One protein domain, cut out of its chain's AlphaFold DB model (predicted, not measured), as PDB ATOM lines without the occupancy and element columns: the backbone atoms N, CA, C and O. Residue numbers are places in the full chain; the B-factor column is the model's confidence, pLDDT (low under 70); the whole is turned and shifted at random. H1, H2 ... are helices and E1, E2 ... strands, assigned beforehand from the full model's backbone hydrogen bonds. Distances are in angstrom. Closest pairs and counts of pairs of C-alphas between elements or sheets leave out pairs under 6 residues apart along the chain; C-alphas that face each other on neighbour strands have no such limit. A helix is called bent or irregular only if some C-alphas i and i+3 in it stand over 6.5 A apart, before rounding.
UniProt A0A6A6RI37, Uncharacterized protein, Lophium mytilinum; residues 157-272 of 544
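What this domain is: This is residues 157 to 272 of the 544 residues of an uncharacterized protein of Lophium mytilinum (UniProt A0A6A6RI37). One long helix, H2, runs along a small core made by short helix H1 and the hairpin E1 E2, while H3 and H4 lie farther out. Residues 211 to 216 stick out. The 116 printed residues, mostly helix in class, run H1 H2 E1 E2 H3 H4, with an antiparallel sheet E1 - E2. The whole is only just compact, close to loose (radius of gyration of the C-alphas 15.6 A), and spans 51 by 32 by 21 A.

Where its parts are: H1, residues 157 to 164, begins at C-alpha 157 (10.590, 33.133, -8.098). H2 is 187 to 213, 39.7 A; E1 225 to 228; E2 233 to 236; H3 251 to 260, 14.9 A. H4, 263 to 271, ends at C-alpha 271 (-9.375, 26.723, -26.583) and is irregular: C-alphas 264 to 267 span 7.1 A.

How they stand to each other: H1 and E1 come closest at the C-alphas of Ile 160 and Trp 227, 5.7 A; H2 and E2 at Lys 198 and Asp 233, 7.1 A. In the hairpin, N 226 and O 235 are 2.8 A apart, within hydrogen-bond range. H1 and H2 are close but not clearly touching, their closest C-alphas, Lys 157 and Trp 195, 7.7 A apart; so are H3 and H4, at Ile 258 and Arg 266, 6.5 A. Every O i to N i+4 pair is within range in H1, H2 and H3; in H4, 3 of 5.

The domain as a whole: The C-alphas of Pro 215 and Ser 264 are the two farthest apart, 51.0 A. The printed part has no cut. The links H1 to H2, H2 to E1 and E2 to H3 are long. Mean pLDDT of the printed part is 83.9, with 17 residues under 70, among them 211 to 217.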
ATOM      1  N   LYS A 157      11.358  31.958  -7.660       95.75
ATOM      2  CA  LYS A 157      10.590  33.133  -8.098       95.75
ATOM      3  C   LYS A 157      10.677  33.346  -9.607       95.75
ATOM      4  O   LYS A 157       9.658  33.590 -10.251       95.75
ATOM      5  N   ASP A 158      11.863  33.206 -10.195       95.69
ATOM      6  CA  ASP A 158      12.028  33.315 -11.646       95.69
ATOM      7  C   ASP A 158      11.290  32.201 -12.412       95.69
ATOM      8  O   ASP A 158      10.705  32.479 -13.461       95.69
ATOM      9  N   LYS A 159      11.235  30.961 -11.899       95.38
ATOM     10  CA  LYS A 159      10.429  29.879 -12.504       95.38
ATOM     11  C   LYS A 159       8.929  30.163 -12.420       95.38
ATOM     12  O   LYS A 159       8.224  29.872 -13.387       95.38
ATOM     13  N   ILE A 160       8.452  30.724 -11.307       95.50
ATOM     14  CA  ILE A 160       7.045  31.114 -11.137       95.50
ATOM     15  C   ILE A 160       6.691  32.215 -12.141       95.50
ATOM     16  O   ILE A 160       5.762  32.048 -12.933       95.50
ATOM     17  N   HIS A 161       7.485  33.289 -12.199       95.56
ATOM     18  CA  HIS A 161       7.313  34.350 -13.193       95.56
ATOM     19  C   HIS A 161       7.327  33.800 -14.620       95.56
ATOM     20  O   HIS A 161       6.401  34.055 -15.379       95.56
ATOM     21  N   ALA A 162       8.315  32.973 -14.972       93.94
ATOM     22  CA  ALA A 162       8.410  32.376 -16.302       93.94
ATOM     23  C   ALA A 162       7.239  31.438 -16.638       93.94
ATOM     24  O   ALA A 162       6.962  31.206 -17.815       93.94
ATOM     25  N   ALA A 163       6.563  30.861 -15.642       93.19
ATOM     26  CA  ALA A 163       5.367  30.058 -15.863       93.19
ATOM     27  C   ALA A 163       4.150  30.933 -16.192       93.19
ATOM     28  O   ALA A 163       3.410  30.583 -17.110       93.19
ATOM     29  N   TYR A 164       3.972  32.062 -15.500       93.69
ATOM     30  CA  TYR A 164       2.856  32.980 -15.755       93.69
ATOM     31  C   TYR A 164       3.089  33.916 -16.948       93.69
ATOM     32  O   TYR A 164       2.150  34.222 -17.673       93.69
ATOM     33  N   ASP A 165       4.329  34.315 -17.222       93.38
ATOM     34  CA  ASP A 165       4.687  35.181 -18.357       93.38
ATOM     35  C   ASP A 165       4.491  34.496 -19.723       93.38
ATOM     36  O   ASP A 165       4.590  35.138 -20.766       93.38
ATOM     37  N   LYS A 166       4.183  33.191 -19.737       90.44
ATOM     38  CA  LYS A 166       3.723  32.475 -20.937       90.44
ATOM     39  C   LYS A 166       2.297  32.846 -21.337       90.44
ATOM     40  O   LYS A 166       1.914  32.586 -22.477       90.44
ATOM     41  N   PHE A 167       1.510  33.399 -20.417       88.19
ATOM     42  CA  PHE A 167       0.149  33.832 -20.689       88.19
ATOM     43  C   PHE A 167       0.112  35.274 -21.180       88.19
ATOM     44  O   PHE A 167       0.990  36.087 -20.909       88.19
ATOM     45  N   THR A 168      -0.970  35.614 -21.872       87.44
ATOM     46  CA  THR A 168      -1.239  36.969 -22.364       87.44
ATOM     47  C   THR A 168      -1.752  37.915 -21.275       87.44
ATOM     48  O   THR A 168      -2.201  39.014 -21.595       87.44
ATOM     49  N   PHE A 169      -1.700  37.512 -20.003       91.25
ATOM     50  CA  PHE A 169      -2.146  38.310 -18.868       91.25
ATOM     51  C   PHE A 169      -1.178  38.234 -17.691       91.25
ATOM     52  O   PHE A 169      -0.444  37.265 -17.511       91.25
ATOM     53  N   CYS A 170      -1.224  39.269 -16.866       93.88
ATOM     54  CA  CYS A 170      -0.493  39.386 -15.623       93.88
ATOM     55  C   CYS A 170      -1.211  38.619 -14.507       93.88
ATOM     56  O   CYS A 170      -2.339  38.961 -14.152       93.88
ATOM     57  N   ALA A 171      -0.547  37.651 -13.876       91.81
ATOM     58  CA  ALA A 171      -1.137  36.889 -12.769       91.81
ATOM     59  C   ALA A 171      -1.367  37.718 -11.490       91.81
ATOM     60  O   ALA A 171      -2.119  37.308 -10.608       91.81
ATOM     61  N   HIS A 172      -0.735  38.891 -11.380       93.12
ATOM     62  CA  HIS A 172      -0.909  39.780 -10.231       93.12
ATOM     63  C   HIS A 172      -2.184  40.627 -10.309       93.12
ATOM     64  O   HIS A 172      -2.769  40.932  -9.274       93.12
ATOM     65  N   CYS A 173      -2.604  41.038 -11.510       91.75
ATOM     66  CA  CYS A 173      -3.682  42.022 -11.676       91.75
ATOM     67  C   CYS A 173      -4.662  41.731 -12.816       91.75
ATOM     68  O   CYS A 173      -5.567  42.524 -13.059       91.75
ATOM     69  N   GLY A 174      -4.465  40.644 -13.561       89.69
ATOM     70  CA  GLY A 174      -5.291  40.286 -14.712       89.69
ATOM     71  C   GLY A 174      -5.083  41.162 -15.953       89.69
ATOM     72  O   GLY A 174      -5.729  40.933 -16.971       89.69
ATOM     73  N   SER A 175      -4.197  42.164 -15.926       90.44
ATOM     74  CA  SER A 175      -3.958  43.026 -17.089       90.44
ATOM     75  C   SER A 175      -3.280  42.264 -18.224       90.44
ATOM     76  O   SER A 175      -2.328  41.528 -17.997       90.44
ATOM     77  N   ASN A 176      -3.704  42.506 -19.460       90.44
ATOM     78  CA  ASN A 176      -3.051  41.998 -20.669       90.44
ATOM     79  C   ASN A 176      -2.020  42.974 -21.266       90.44
ATOM     80  O   ASN A 176      -1.575  42.787 -22.397       90.44
ATOM     81  N   GLN A 177      -1.672  44.046 -20.548       91.44
ATOM     82  CA  GLN A 177      -0.775  45.097 -21.045       91.44
ATOM     83  C   GLN A 177       0.688  44.885 -20.643       91.44
ATOM     84  O   GLN A 177       1.573  45.548 -21.179       91.44
ATOM     85  N   HIS A 178       0.953  43.995 -19.688       92.81
ATOM     86  CA  HIS A 178       2.291  43.735 -19.175       92.81
ATOM     87  C   HIS A 178       2.441  42.288 -18.711       92.81
ATOM     88  O   HIS A 178       1.470  41.624 -18.351       92.81
ATOM     89  N   LEU A 179       3.691  41.831 -18.688       94.44
ATOM     90  CA  LEU A 179       4.080  40.550 -18.109       94.44
ATOM     91  C   LEU A 179       3.957  40.580 -16.584       94.44
ATOM     92  O   LEU A 179       4.108  41.629 -15.953       94.44
ATOM     93  N   THR A 180       3.755  39.416 -15.977       94.31
ATOM     94  CA  THR A 180       3.628  39.248 -14.525       94.31
ATOM     95  C   THR A 180       4.852  39.792 -13.790       94.31
ATOM     96  O   THR A 180       4.696  40.571 -12.844       94.31
ATOM     97  N   LYS A 181       6.063  39.509 -14.291       94.00
ATOM     98  CA  LYS A 181       7.324  40.029 -13.727       94.00
ATOM     99  C   LYS A 181       7.431  41.563 -13.745       94.00
ATOM    100  O   LYS A 181       8.095  42.152 -12.894       94.00
ATOM    101  N   GLY A 182       6.780  42.214 -14.711       92.81
ATOM    102  CA  GLY A 182       6.785  43.669 -14.899       92.81
ATOM    103  C   GLY A 182       5.613  44.395 -14.239       92.81
ATOM    104  O   GLY A 182       5.392  45.567 -14.537       92.81
ATOM    105  N   CYS A 183       4.833  43.718 -13.395       95.38
ATOM    106  CA  CYS A 183       3.612  44.284 -12.843       95.38
ATOM    107  C   CYS A 183       3.889  45.493 -11.924       95.38
ATOM    108  O   CYS A 183       4.634  45.344 -10.949       95.38
ATOM    109  N   PRO A 184       3.286  46.670 -12.196       93.88
ATOM    110  CA  PRO A 184       3.499  47.870 -11.392       93.88
ATOM    111  C   PRO A 184       2.496  48.019 -10.240       93.88
ATOM    112  O   PRO A 184       2.638  48.936  -9.435       93.88
ATOM    113  N   VAL A 185       1.452  47.181 -10.171       93.56
ATOM    114  CA  VAL A 185       0.365  47.400  -9.209       93.56
ATOM    115  C   VAL A 185       0.708  46.860  -7.812       93.56
ATOM    116  O   VAL A 185       1.380  45.832  -7.710       93.56
ATOM    117  N   PRO A 186       0.215  47.483  -6.723       93.06
ATOM    118  CA  PRO A 186       0.504  47.044  -5.351       93.06
ATOM    119  C   PRO A 186       0.094  45.598  -5.038       93.06
ATOM    120  O   PRO A 186       0.734  44.946  -4.215       93.06
ATOM    121  N   GLN A 187      -0.930  45.066  -5.718       89.56
ATOM    122  CA  GLN A 187      -1.402  43.680  -5.574       89.56
ATOM    123  C   GLN A 187      -0.300  42.647  -5.847       89.56
ATOM    124  O   GLN A 187      -0.346  41.541  -5.304       89.56
ATOM    125  N   ARG A 188       0.724  43.023  -6.626       93.94
ATOM    126  CA  ARG A 188       1.938  42.231  -6.830       93.94
ATOM    127  C   ARG A 188       2.555  41.776  -5.510       93.94
ATOM    128  O   ARG A 188       2.870  40.601  -5.380       93.94
ATOM    129  N   LEU A 189       2.678  42.668  -4.525       92.19
ATOM    130  CA  LEU A 189       3.327  42.353  -3.247       92.19
ATOM    131  C   LEU A 189       2.580  41.255  -2.481       92.19
ATOM    132  O   LEU A 189       3.204  40.405  -1.854       92.19
ATOM    133  N   TYR A 190       1.246  41.251  -2.550       92.69
ATOM    134  CA  TYR A 190       0.431  40.230  -1.893       92.69
ATOM    135  C   TYR A 190       0.631  38.853  -2.539       92.69
ATOM    136  O   TYR A 190       0.840  37.866  -1.839       92.69
ATOM    137  N   LYS A 191       0.616  38.794  -3.875       90.94
ATOM    138  CA  LYS A 191       0.822  37.548  -4.626       90.94
ATOM    139  C   LYS A 191       2.258  37.032  -4.524       90.94
ATOM    140  O   LYS A 191       2.444  35.838  -4.324       90.94
ATOM    141  N   GLU A 192       3.262  37.907  -4.574       93.25
ATOM    142  CA  GLU A 192       4.660  37.517  -4.350       93.25
ATOM    143  C   GLU A 192       4.860  36.948  -2.939       93.25
ATOM    144  O   GLU A 192       5.548  35.941  -2.787       93.25
ATOM    145  N   LYS A 193       4.206  37.519  -1.918       94.31
ATOM    146  CA  LYS A 193       4.245  36.987  -0.548       94.31
ATOM    147  C   LYS A 193       3.558  35.621  -0.426       94.31
ATOM    148  O   LYS A 193       4.042  34.759   0.304       94.31
ATOM    149  N   ASP A 194       2.452  35.408  -1.139       92.94
ATOM    150  CA  ASP A 194       1.806  34.091  -1.220       92.94
ATOM    151  C   ASP A 194       2.733  33.056  -1.882       92.94
ATOM    152  O   ASP A 194       2.928  31.956  -1.365       92.94
ATOM    153  N   TRP A 195       3.409  33.428  -2.972       94.62
ATOM    154  CA  TRP A 195       4.410  32.572  -3.612       94.62
ATOM    155  C   TRP A 195       5.605  32.273  -2.707       94.62
ATOM    156  O   TRP A 195       6.052  31.129  -2.654       94.62
ATOM    157  N   GLU A 196       6.101  33.258  -1.958       94.50
ATOM    158  CA  GLU A 196       7.145  33.055  -0.947       94.50
ATOM    159  C   GLU A 196       6.708  32.054   0.126       94.50
ATOM    160  O   GLU A 196       7.479  31.163   0.484       94.50
ATOM    161  N   ALA A 197       5.461  32.141   0.599       94.25
ATOM    162  CA  ALA A 197       4.918  31.184   1.558       94.25
ATOM    163  C   ALA A 197       4.851  29.760   0.977       94.25
ATOM    164  O   ALA A 197       5.144  28.788   1.679       94.25
ATOM    165  N   LYS A 198       4.521  29.621  -0.314       94.00
ATOM    166  CA  LYS A 198       4.500  28.325  -1.015       94.00
ATOM    167  C   LYS A 198       5.899  27.752  -1.227       94.00
ATOM    168  O   LYS A 198       6.102  26.569  -0.957       94.00
ATOM    169  N   ILE A 199       6.868  28.583  -1.623       94.25
ATOM    170  CA  ILE A 199       8.287  28.199  -1.690       94.25
ATOM    171  C   ILE A 199       8.737  27.697  -0.318       94.25
ATOM    172  O   ILE A 199       9.250  26.587  -0.211       94.25
ATOM    173  N   TRP A 200       8.451  28.447   0.747       93.12
ATOM    174  CA  TRP A 200       8.848  28.063   2.100       93.12
ATOM    175  C   TRP A 200       8.195  26.753   2.567       93.12
ATOM    176  O   TRP A 200       8.861  25.894   3.149       93.12
ATOM    177  N   LYS A 201       6.907  26.545   2.269       92.88
ATOM    178  CA  LYS A 201       6.211  25.281   2.558       92.88
ATOM    179  C   LYS A 201       6.852  24.102   1.820       92.88
ATOM    180  O   LYS A 201       7.012  23.023   2.401       92.88
ATOM    181  N   TRP A 202       7.223  24.300   0.557       93.50
ATOM    182  CA  TRP A 202       7.934  23.298  -0.230       93.50
ATOM    183  C   TRP A 202       9.306  22.978   0.383       93.50
ATOM    184  O   TRP A 202       9.625  21.803   0.584       93.50
ATOM    185  N   GLU A 203      10.075  24.003   0.763       91.31
ATOM    186  CA  GLU A 203      11.381  23.844   1.414       91.31
ATOM    187  C   GLU A 203      11.262  23.059   2.720       91.31
ATOM    188  O   GLU A 203      11.995  22.094   2.918       91.31
ATOM    189  N   ALA A 204      10.300  23.406   3.577       88.94
ATOM    190  CA  ALA A 204      10.060  22.701   4.833       88.94
ATOM    191  C   ALA A 204       9.714  21.218   4.602       88.94
ATOM    192  O   ALA A 204      10.188  20.343   5.329       88.94
ATOM    193  N   SER A 205       8.927  20.910   3.564       88.31
ATOM    194  CA  SER A 205       8.607  19.530   3.166       88.31
ATOM    195  C   SER A 205       9.842  18.767   2.677       88.31
ATOM    196  O   SER A 205      10.023  17.591   3.012       88.31
ATOM    197  N   TRP A 206      10.710  19.423   1.904       87.50
ATOM    198  CA  TRP A 206      11.987  18.858   1.468       87.50
ATOM    199  C   TRP A 206      12.922  18.614   2.663       87.50
ATOM    200  O   TRP A 206      13.414  17.496   2.834       87.50
ATOM    201  N   GLU A 207      13.101  19.600   3.543       84.81
ATOM    202  CA  GLU A 207      13.929  19.484   4.749       84.81
ATOM    203  C   GLU A 207      13.441  18.367   5.675       84.81
ATOM    204  O   GLU A 207      14.248  17.541   6.107       84.81
ATOM    205  N   ALA A 208      12.131  18.275   5.924       83.75
ATOM    206  CA  ALA A 208      11.546  17.217   6.746       83.75
ATOM    207  C   ALA A 208      11.819  15.817   6.170       83.75
ATOM    208  O   ALA A 208      12.170  14.896   6.911       83.75
ATOM    209  N   LYS A 209      11.723  15.651   4.844       79.94
ATOM    210  CA  LYS A 209      12.060  14.382   4.175       79.94
ATOM    211  C   LYS A 209      13.546  14.039   4.307       79.94
ATOM    212  O   LYS A 209      13.872  12.868   4.495       79.94
ATOM    213  N   ASN A 210      14.430  15.037   4.278       73.19
ATOM    214  CA  ASN A 210      15.876  14.822   4.400       73.19
ATOM    215  C   ASN A 210      16.348  14.525   5.807       73.19
ATOM    216  O   ASN A 210      17.285  13.753   5.980       73.19
ATOM    217  N   ILE A 211      15.727  15.143   6.810       65.88
ATOM    218  CA  ILE A 211      16.045  14.851   8.207       65.88
ATOM    219  C   ILE A 211      15.745  13.377   8.510       65.88
ATOM    220  O   ILE A 211      16.453  12.763   9.301       65.88
ATOM    221  N   LEU A 212      14.730  12.800   7.856       58.38
ATOM    222  CA  LEU A 212      14.190  11.496   8.223       58.38
ATOM    223  C   LEU A 212      14.687  10.304   7.393       58.38
ATOM    224  O   LEU A 212      14.497   9.181   7.856       58.38
ATOM    225  N   LYS A 213      15.246  10.478   6.182       57.38
ATOM    226  CA  LYS A 213      15.385   9.328   5.256       57.38
ATOM    227  C   LYS A 213      16.745   9.092   4.607       57.38
ATOM    228  O   LYS A 213      17.099   7.928   4.450       57.38
ATOM    229  N   GLU A 214      17.515  10.112   4.228       59.25
ATOM    230  CA  GLU A 214      18.707   9.878   3.394       59.25
ATOM    231  C   GLU A 214      19.862  10.834   3.744       59.25
ATOM    232  O   GLU A 214      19.826  12.005   3.363       59.25
ATOM    233  N   PRO A 215      20.930  10.361   4.424       59.16
ATOM    234  CA  PRO A 215      22.087  11.199   4.765       59.16
ATOM    235  C   PRO A 215      22.867  11.702   3.537       59.16
ATOM    236  O   PRO A 215      23.673  12.619   3.667       59.16
ATOM    237  N   ASN A 216      22.597  11.138   2.354       62.56
ATOM    238  CA  ASN A 216      23.253  11.467   1.089       62.56
ATOM    239  C   ASN A 216      22.353  12.243   0.116       62.56
ATOM    240  O   ASN A 216      22.714  12.361  -1.058       62.56
ATOM    241  N   LEU A 217      21.182  12.743   0.542       67.50
ATOM    242  CA  LEU A 217      20.345  13.504  -0.381       67.50
ATOM    243  C   LEU A 217      21.046  14.819  -0.746       67.50
ATOM    244  O   LEU A 217      21.233  15.702   0.094       67.50
ATOM    245  N   ARG A 218      21.434  14.933  -2.018       80.81
ATOM    246  CA  ARG A 218      21.999  16.149  -2.601       80.81
ATOM    247  C   ARG A 218      21.011  17.305  -2.433       80.81
ATOM    248  O   ARG A 218      19.794  17.131  -2.536       80.81
ATOM    249  N   ARG A 219      21.548  18.510  -2.235       84.94
ATOM    250  CA  ARG A 219      20.769  19.758  -2.297       84.94
ATOM    251  C   ARG A 219      19.917  19.835  -3.583       84.94
ATOM    252  O   ARG A 219      20.413  19.468  -4.653       84.94
ATOM    253  N   PRO A 220      18.679  20.342  -3.519       89.00
ATOM    254  CA  PRO A 220      17.811  20.453  -4.670       89.00
ATOM    255  C   PRO A 220      18.388  21.518  -5.589       89.00
ATOM    256  O   PRO A 220      18.733  22.620  -5.155       89.00
ATOM    257  N   ASP A 221      18.502  21.178  -6.864       91.56
ATOM    258  CA  ASP A 221      18.776  22.163  -7.895       91.56
ATOM    259  C   ASP A 221      17.440  22.690  -8.412       91.56
ATOM    260  O   ASP A 221      16.575  21.909  -8.801       91.56
ATOM    261  N   ILE A 222      17.248  24.010  -8.415       93.69
ATOM    262  CA  ILE A 222      15.994  24.613  -8.881       93.69
ATOM    263  C   ILE A 222      15.684  24.245 -10.338       93.69
ATOM    264  O   ILE A 222      14.522  24.199 -10.742       93.69
ATOM    265  N   ASP A 223      16.706  23.918 -11.132       93.19
ATOM    266  CA  ASP A 223      16.528  23.461 -12.506       93.19
ATOM    267  C   ASP A 223      15.947  22.046 -12.626       93.19
ATOM    268  O   ASP A 223      15.452  21.694 -13.702       93.19
ATOM    269  N   GLU A 224      15.925  21.254 -11.554       92.69
ATOM    270  CA  GLU A 224      15.221  19.965 -11.497       92.69
ATOM    271  C   GLU A 224      13.714  20.130 -11.275       92.69
ATOM    272  O   GLU A 224      12.954  19.183 -11.494       92.69
ATOM    273  N   TYR A 225      13.275  21.324 -10.876       93.06
ATOM    274  CA  TYR A 225      11.887  21.611 -10.548       93.06
ATOM    275  C   TYR A 225      11.222  22.508 -11.590       93.06
ATOM    276  O   TYR A 225      11.851  23.209 -12.392       93.06
ATOM    277  N   MET A 226       9.899  22.455 -11.592       92.75
ATOM    278  CA  MET A 226       9.036  23.274 -12.418       92.75
ATOM    279  C   MET A 226       7.824  23.730 -11.620       92.75
ATOM    280  O   MET A 226       7.288  22.975 -10.813       92.75
ATOM    281  N   TRP A 227       7.388  24.960 -11.872       93.81
ATOM    282  CA  TRP A 227       6.153  25.490 -11.315       93.81
ATOM    283  C   TRP A 227       4.963  25.081 -12.183       93.81
ATOM    284  O   TRP A 227       4.973  25.301 -13.401       93.81
ATOM    285  N   CYS A 228       3.933  24.510 -11.565       91.75
ATOM    286  CA  CYS A 228       2.646  24.296 -12.214       91.75
ATOM    287  C   CYS A 228       1.703  25.442 -11.845       91.75
ATOM    288  O   CYS A 228       1.347  25.593 -10.687       91.75
ATOM    289  N   HIS A 229       1.269  26.236 -12.823       89.44
ATOM    290  CA  HIS A 229       0.377  27.381 -12.587       89.44
ATOM    291  C   HIS A 229      -1.064  26.979 -12.233       89.44
ATOM    292  O   HIS A 229      -1.783  27.790 -11.669       89.44
ATOM    293  N   PHE A 230      -1.490  25.751 -12.554       87.06
ATOM    294  CA  PHE A 230      -2.808  25.238 -12.157       87.06
ATOM    295  C   PHE A 230      -2.807  24.787 -10.702       87.06
ATOM    296  O   PHE A 230      -3.638  25.187  -9.903       87.06
ATOM    297  N   CYS A 231      -1.840  23.939 -10.377       88.69
ATOM    298  CA  CYS A 231      -1.696  23.342  -9.066       88.69
ATOM    299  C   CYS A 231      -1.036  24.343  -8.060       88.69
ATOM    300  O   CYS A 231      -1.025  24.104  -6.859       88.69
ATOM    301  N   GLU A 232      -0.478  25.462  -8.553       90.81
ATOM    302  CA  GLU A 232       0.322  26.466  -7.825       90.81
ATOM    303  C   GLU A 232       1.346  25.849  -6.854       90.81
ATOM    304  O   GLU A 232       1.440  26.245  -5.692       90.81
ATOM    305  N   ASP A 233       2.107  24.865  -7.347       91.88
ATOM    306  CA  ASP A 233       3.118  24.127  -6.581       91.88
ATOM    307  C   ASP A 233       4.319  23.712  -7.461       91.88
ATOM    308  O   ASP A 233       4.258  23.731  -8.703       91.88
ATOM    309  N   PHE A 234       5.426  23.338  -6.811       90.50
ATOM    310  CA  PHE A 234       6.648  22.843  -7.442       90.50
ATOM    311  C   PHE A 234       6.642  21.324  -7.608       90.50
ATOM    312  O   PHE A 234       6.543  20.555  -6.650       90.50
ATOM    313  N   TYR A 235       6.904  20.887  -8.836       89.06
ATOM    314  CA  TYR A 235       7.058  19.480  -9.192       89.06
ATOM    315  C   TYR A 235       8.449  19.217  -9.742       89.06
ATOM    316  O   TYR A 235       9.052  20.074 -10.383       89.06
ATOM    317  N   LYS A 236       8.968  18.018  -9.494       87.62
ATOM    318  CA  LYS A 236      10.225  17.571 -10.090       87.62
ATOM    319  C   LYS A 236       9.958  17.148 -11.540       87.62
ATOM    320  O   LYS A 236       8.960  16.478 -11.802       87.62
ATOM    321  N   LYS A 237      10.821  17.557 -12.475       83.62
ATOM    322  CA  LYS A 237      10.643  17.360 -13.931       83.62
ATOM    323  C   LYS A 237      10.569  15.894 -14.376       83.62
ATOM    324  O   LYS A 237      10.148  15.628 -15.493       83.62
ATOM    325  N   ASP A 238      11.030  14.971 -13.539       74.56
ATOM    326  CA  ASP A 238      11.067  13.528 -13.791       74.56
ATOM    327  C   ASP A 238       9.749  12.812 -13.456       74.56
ATOM    328  O   ASP A 238       9.597  11.637 -13.779       74.56
ATOM    329  N   LYS A 239       8.792  13.499 -12.823       68.25
ATOM    330  CA  LYS A 239       7.468  12.945 -12.520       68.25
ATOM    331  C   LYS A 239       6.489  13.246 -13.649       68.25
ATOM    332  O   LYS A 239       6.613  14.271 -14.313       68.25
ATOM    333  N   ASP A 240       5.449  12.420 -13.787       68.69
ATOM    334  CA  ASP A 240       4.373  12.525 -14.798       68.69
ATOM    335  C   ASP A 240       3.542  13.830 -14.746       68.69
ATOM    336  O   ASP A 240       2.521  13.979 -15.417       68.69
ATOM    337  N   HIS A 241       3.969  14.811 -13.953       77.69
ATOM    338  CA  HIS A 241       3.327  16.100 -13.813       77.69
ATOM    339  C   HIS A 241       3.819  17.077 -14.883       77.69
ATOM    340  O   HIS A 241       4.770  17.833 -14.679       77.69
ATOM    341  N   GLN A 242       3.143  17.110 -16.030       73.81
ATOM    342  CA  GLN A 242       3.352  18.187 -16.996       73.81
ATOM    343  C   GLN A 242       2.432  19.383 -16.679       73.81
ATOM    344  O   GLN A 242       1.237  19.174 -16.444       73.81
ATOM    345  N   PRO A 243       2.934  20.635 -16.725       66.62
ATOM    346  CA  PRO A 243       2.193  21.871 -16.456       66.62
ATOM    347  C   PRO A 243       1.336  22.248 -17.670       66.62
ATOM    348  O   PRO A 243       1.412  23.354 -18.204       66.62
ATOM    349  N   ASN A 244       0.586  21.281 -18.175       72.44
ATOM    350  CA  ASN A 244      -0.366  21.456 -19.247       72.44
ATOM    351  C   ASN A 244      -1.752  21.116 -18.700       72.44
ATOM    352  O   ASN A 244      -1.912  20.257 -17.828       72.44
ATOM    353  N   TYR A 245      -2.762  21.787 -19.240       61.72
ATOM    354  CA  TYR A 245      -4.156  21.665 -18.838       61.72
ATOM    355  C   TYR A 245      -4.644  20.209 -18.831       61.72
ATOM    356  O   TYR A 245      -5.457  19.813 -17.999       61.72
ATOM    357  N   LYS A 246      -4.107  19.370 -19.725       67.06
ATOM    358  CA  LYS A 246      -4.486  17.956 -19.840       67.06
ATOM    359  C   LYS A 246      -3.886  17.045 -18.761       67.06
ATOM    360  O   LYS A 246      -4.419  15.965 -18.556       67.06
ATOM    361  N   THR A 247      -2.817  17.459 -18.080       68.12
ATOM    362  CA  THR A 247      -1.952  16.552 -17.298       68.12
ATOM    363  C   THR A 247      -1.703  16.973 -15.847       68.12
ATOM    364  O   THR A 247      -1.210  16.140 -15.097       68.12
ATOM    365  N   CYS A 248      -2.047  18.199 -15.403       74.75
ATOM    366  CA  CYS A 248      -2.095  18.485 -13.948       74.75
ATOM    367  C   CYS A 248      -3.238  17.614 -13.365       74.75
ATOM    368  O   CYS A 248      -4.375  17.715 -13.844       74.75
ATOM    369  N   PRO A 249      -2.929  16.695 -12.428       71.81
ATOM    370  CA  PRO A 249      -3.875  15.744 -11.849       71.81
ATOM    371  C   PRO A 249      -4.862  16.418 -10.892       71.81
ATOM    372  O   PRO A 249      -5.890  15.835 -10.575       71.81
ATOM    373  N   ASP A 250      -4.566  17.644 -10.460       72.75
ATOM    374  CA  ASP A 250      -5.442  18.438  -9.613       72.75
ATOM    375  C   ASP A 250      -6.511  19.133 -10.473       72.75
ATOM    376  O   ASP A 250      -6.236  20.087 -11.213       72.75
ATOM    377  N   SER A 251      -7.735  18.602 -10.444       63.16
ATOM    378  CA  SER A 251      -8.897  19.212 -11.100       63.16
ATOM    379  C   SER A 251      -9.319  20.520 -10.434       63.16
ATOM    380  O   SER A 251      -9.844  21.409 -11.111       63.16
ATOM    381  N   ASP A 252      -9.060  20.660  -9.138       69.94
ATOM    382  CA  ASP A 252      -9.547  21.775  -8.332       69.94
ATOM    383  C   ASP A 252      -8.655  22.997  -8.559       69.94
ATOM    384  O   ASP A 252      -9.152  24.103  -8.798       69.94
ATOM    385  N   GLY A 253      -7.340  22.772  -8.666       72.69
ATOM    386  CA  GLY A 253      -6.372  23.791  -9.077       72.69
ATOM    387  C   GLY A 253      -6.671  24.400 -10.455       72.69
ATOM    388  O   GLY A 253      -6.509  25.602 -10.668       72.69
ATOM    389  N   LYS A 254      -7.202  23.614 -11.403       76.88
ATOM    390  CA  LYS A 254      -7.603  24.143 -12.724       76.88
ATOM    391  C   LYS A 254      -8.760  25.124 -12.619       76.88
ATOM    392  O   LYS A 254      -8.723  26.164 -13.274       76.88
ATOM    393  N   THR A 255      -9.763  24.798 -11.810       73.44
ATOM    394  CA  THR A 255     -10.939  25.654 -11.606       73.44
ATOM    395  C   THR A 255     -10.519  26.966 -10.950       73.44
ATOM    396  O   THR A 255     -10.785  28.031 -11.502       73.44
ATOM    397  N   ALA A 256      -9.727  26.890  -9.876       77.50
ATOM    398  CA  ALA A 256      -9.192  28.068  -9.196       77.50
ATOM    399  C   ALA A 256      -8.323  28.942 -10.119       77.50
ATOM    400  O   ALA A 256      -8.410  30.171 -10.084       77.50
ATOM    401  N   PHE A 257      -7.505  28.334 -10.985       83.12
ATOM    402  CA  PHE A 257      -6.737  29.082 -11.981       83.12
ATOM    403  C   PHE A 257      -7.655  29.801 -12.977       83.12
ATOM    404  O   PHE A 257      -7.496  31.003 -13.179       83.12
ATOM    405  N   ILE A 258      -8.636  29.103 -13.564       81.19
ATOM    406  CA  ILE A 258      -9.595  29.692 -14.518       81.19
ATOM    407  C   ILE A 258     -10.374  30.843 -13.874       81.19
ATOM    408  O   ILE A 258     -10.610  31.862 -14.528       81.19
ATOM    409  N   ASP A 259     -10.734  30.723 -12.599       76.44
ATOM    410  CA  ASP A 259     -11.452  31.771 -11.879       76.44
ATOM    411  C   ASP A 259     -10.622  33.053 -11.725       76.44
ATOM    412  O   ASP A 259     -11.167  34.156 -11.820       76.44
ATOM    413  N   ASN A 260      -9.300  32.926 -11.609       72.88
ATOM    414  CA  ASN A 260      -8.372  34.058 -11.565       72.88
ATOM    415  C   ASN A 260      -8.025  34.632 -12.952       72.88
ATOM    416  O   ASN A 260      -7.460  35.724 -13.044       72.88
ATOM    417  N   VAL A 261      -8.361  33.934 -14.042       81.31
ATOM    418  CA  VAL A 261      -8.186  34.451 -15.405       81.31
ATOM    419  C   VAL A 261      -9.276  35.496 -15.691       81.31
ATOM    420  O   VAL A 261     -10.463  35.213 -15.478       81.31
ATOM    421  N   PRO A 262      -8.923  36.675 -16.246       79.12
ATOM    422  CA  PRO A 262      -9.901  37.656 -16.707       79.12
ATOM    423  C   PRO A 262     -10.947  37.019 -17.625       79.12
ATOM    424  O   PRO A 262     -10.594  36.281 -18.544       79.12
ATOM    425  N   VAL A 263     -12.231  37.330 -17.426       79.12
ATOM    426  CA  VAL A 263     -13.344  36.718 -18.184       79.12
ATOM    427  C   VAL A 263     -13.132  36.811 -19.701       79.12
ATOM    428  O   VAL A 263     -13.397  35.848 -20.416       79.12
ATOM    429  N   SER A 264     -12.564  37.920 -20.185       77.69
ATOM    430  CA  SER A 264     -12.236  38.139 -21.601       77.69
ATOM    431  C   SER A 264     -11.191  37.173 -22.180       77.69
ATOM    432  O   SER A 264     -11.102  37.047 -23.399       77.69
ATOM    433  N   LEU A 265     -10.408  36.493 -21.339       77.81
ATOM    434  CA  LEU A 265      -9.317  35.596 -21.736       77.81
ATOM    435  C   LEU A 265      -9.580  34.123 -21.414       77.81
ATOM    436  O   LEU A 265      -8.881  33.263 -21.954       77.81
ATOM    437  N   ARG A 266     -10.589  33.806 -20.593       82.25
ATOM    438  CA  ARG A 266     -10.930  32.416 -20.224       82.25
ATOM    439  C   ARG A 266     -11.151  31.545 -21.459       82.25
ATOM    440  O   ARG A 266     -10.584  30.462 -21.569       82.25
ATOM    441  N   ASP A 267     -11.882  32.072 -22.435       74.88
ATOM    442  CA  ASP A 267     -12.160  31.393 -23.700       74.88
ATOM    443  C   ASP A 267     -10.909  31.126 -24.545       74.88
ATOM    444  O   ASP A 267     -10.871  30.134 -25.267       74.88
ATOM    445  N   VAL A 268      -9.894  31.991 -24.470       73.00
ATOM    446  CA  VAL A 268      -8.634  31.833 -25.217       73.00
ATOM    447  C   VAL A 268      -7.786  30.736 -24.577       73.00
ATOM    448  O   VAL A 268      -7.306  29.838 -25.263       73.00
ATOM    449  N   ILE A 269      -7.675  30.759 -23.246       71.75
ATOM    450  CA  ILE A 269      -6.891  29.786 -22.473       71.75
ATOM    451  C   ILE A 269      -7.489  28.378 -22.557       71.75
ATOM    452  O   ILE A 269      -6.749  27.398 -22.597       71.75
ATOM    453  N   LEU A 270      -8.817  28.266 -22.616       70.88
ATOM    454  CA  LEU A 270      -9.505  26.976 -22.718       70.88
ATOM    455  C   LEU A 270      -9.469  26.366 -24.130       70.88
ATOM    456  O   LEU A 270      -9.660  25.155 -24.264       70.88
ATOM    457  N   LYS A 271      -9.263  27.173 -25.182       63.34
ATOM    458  CA  LYS A 271      -9.375  26.723 -26.583       63.34
ATOM    459  C   LYS A 271      -8.045  26.347 -27.236       63.34
ATOM    460  O   LYS A 271      -8.072  25.530 -28.156       63.34
ATOM    461  N   GLU A 272      -6.905  26.878 -26.792       53.44
ATOM    462  CA  GLU A 272      -5.624  26.669 -27.487       53.44
ATOM    463  C   GLU A 272      -4.556  25.940 -26.650       53.44
ATOM    464  O   GLU A 272      -4.398  26.202 -25.457       53.44
TER     465      GLU A 272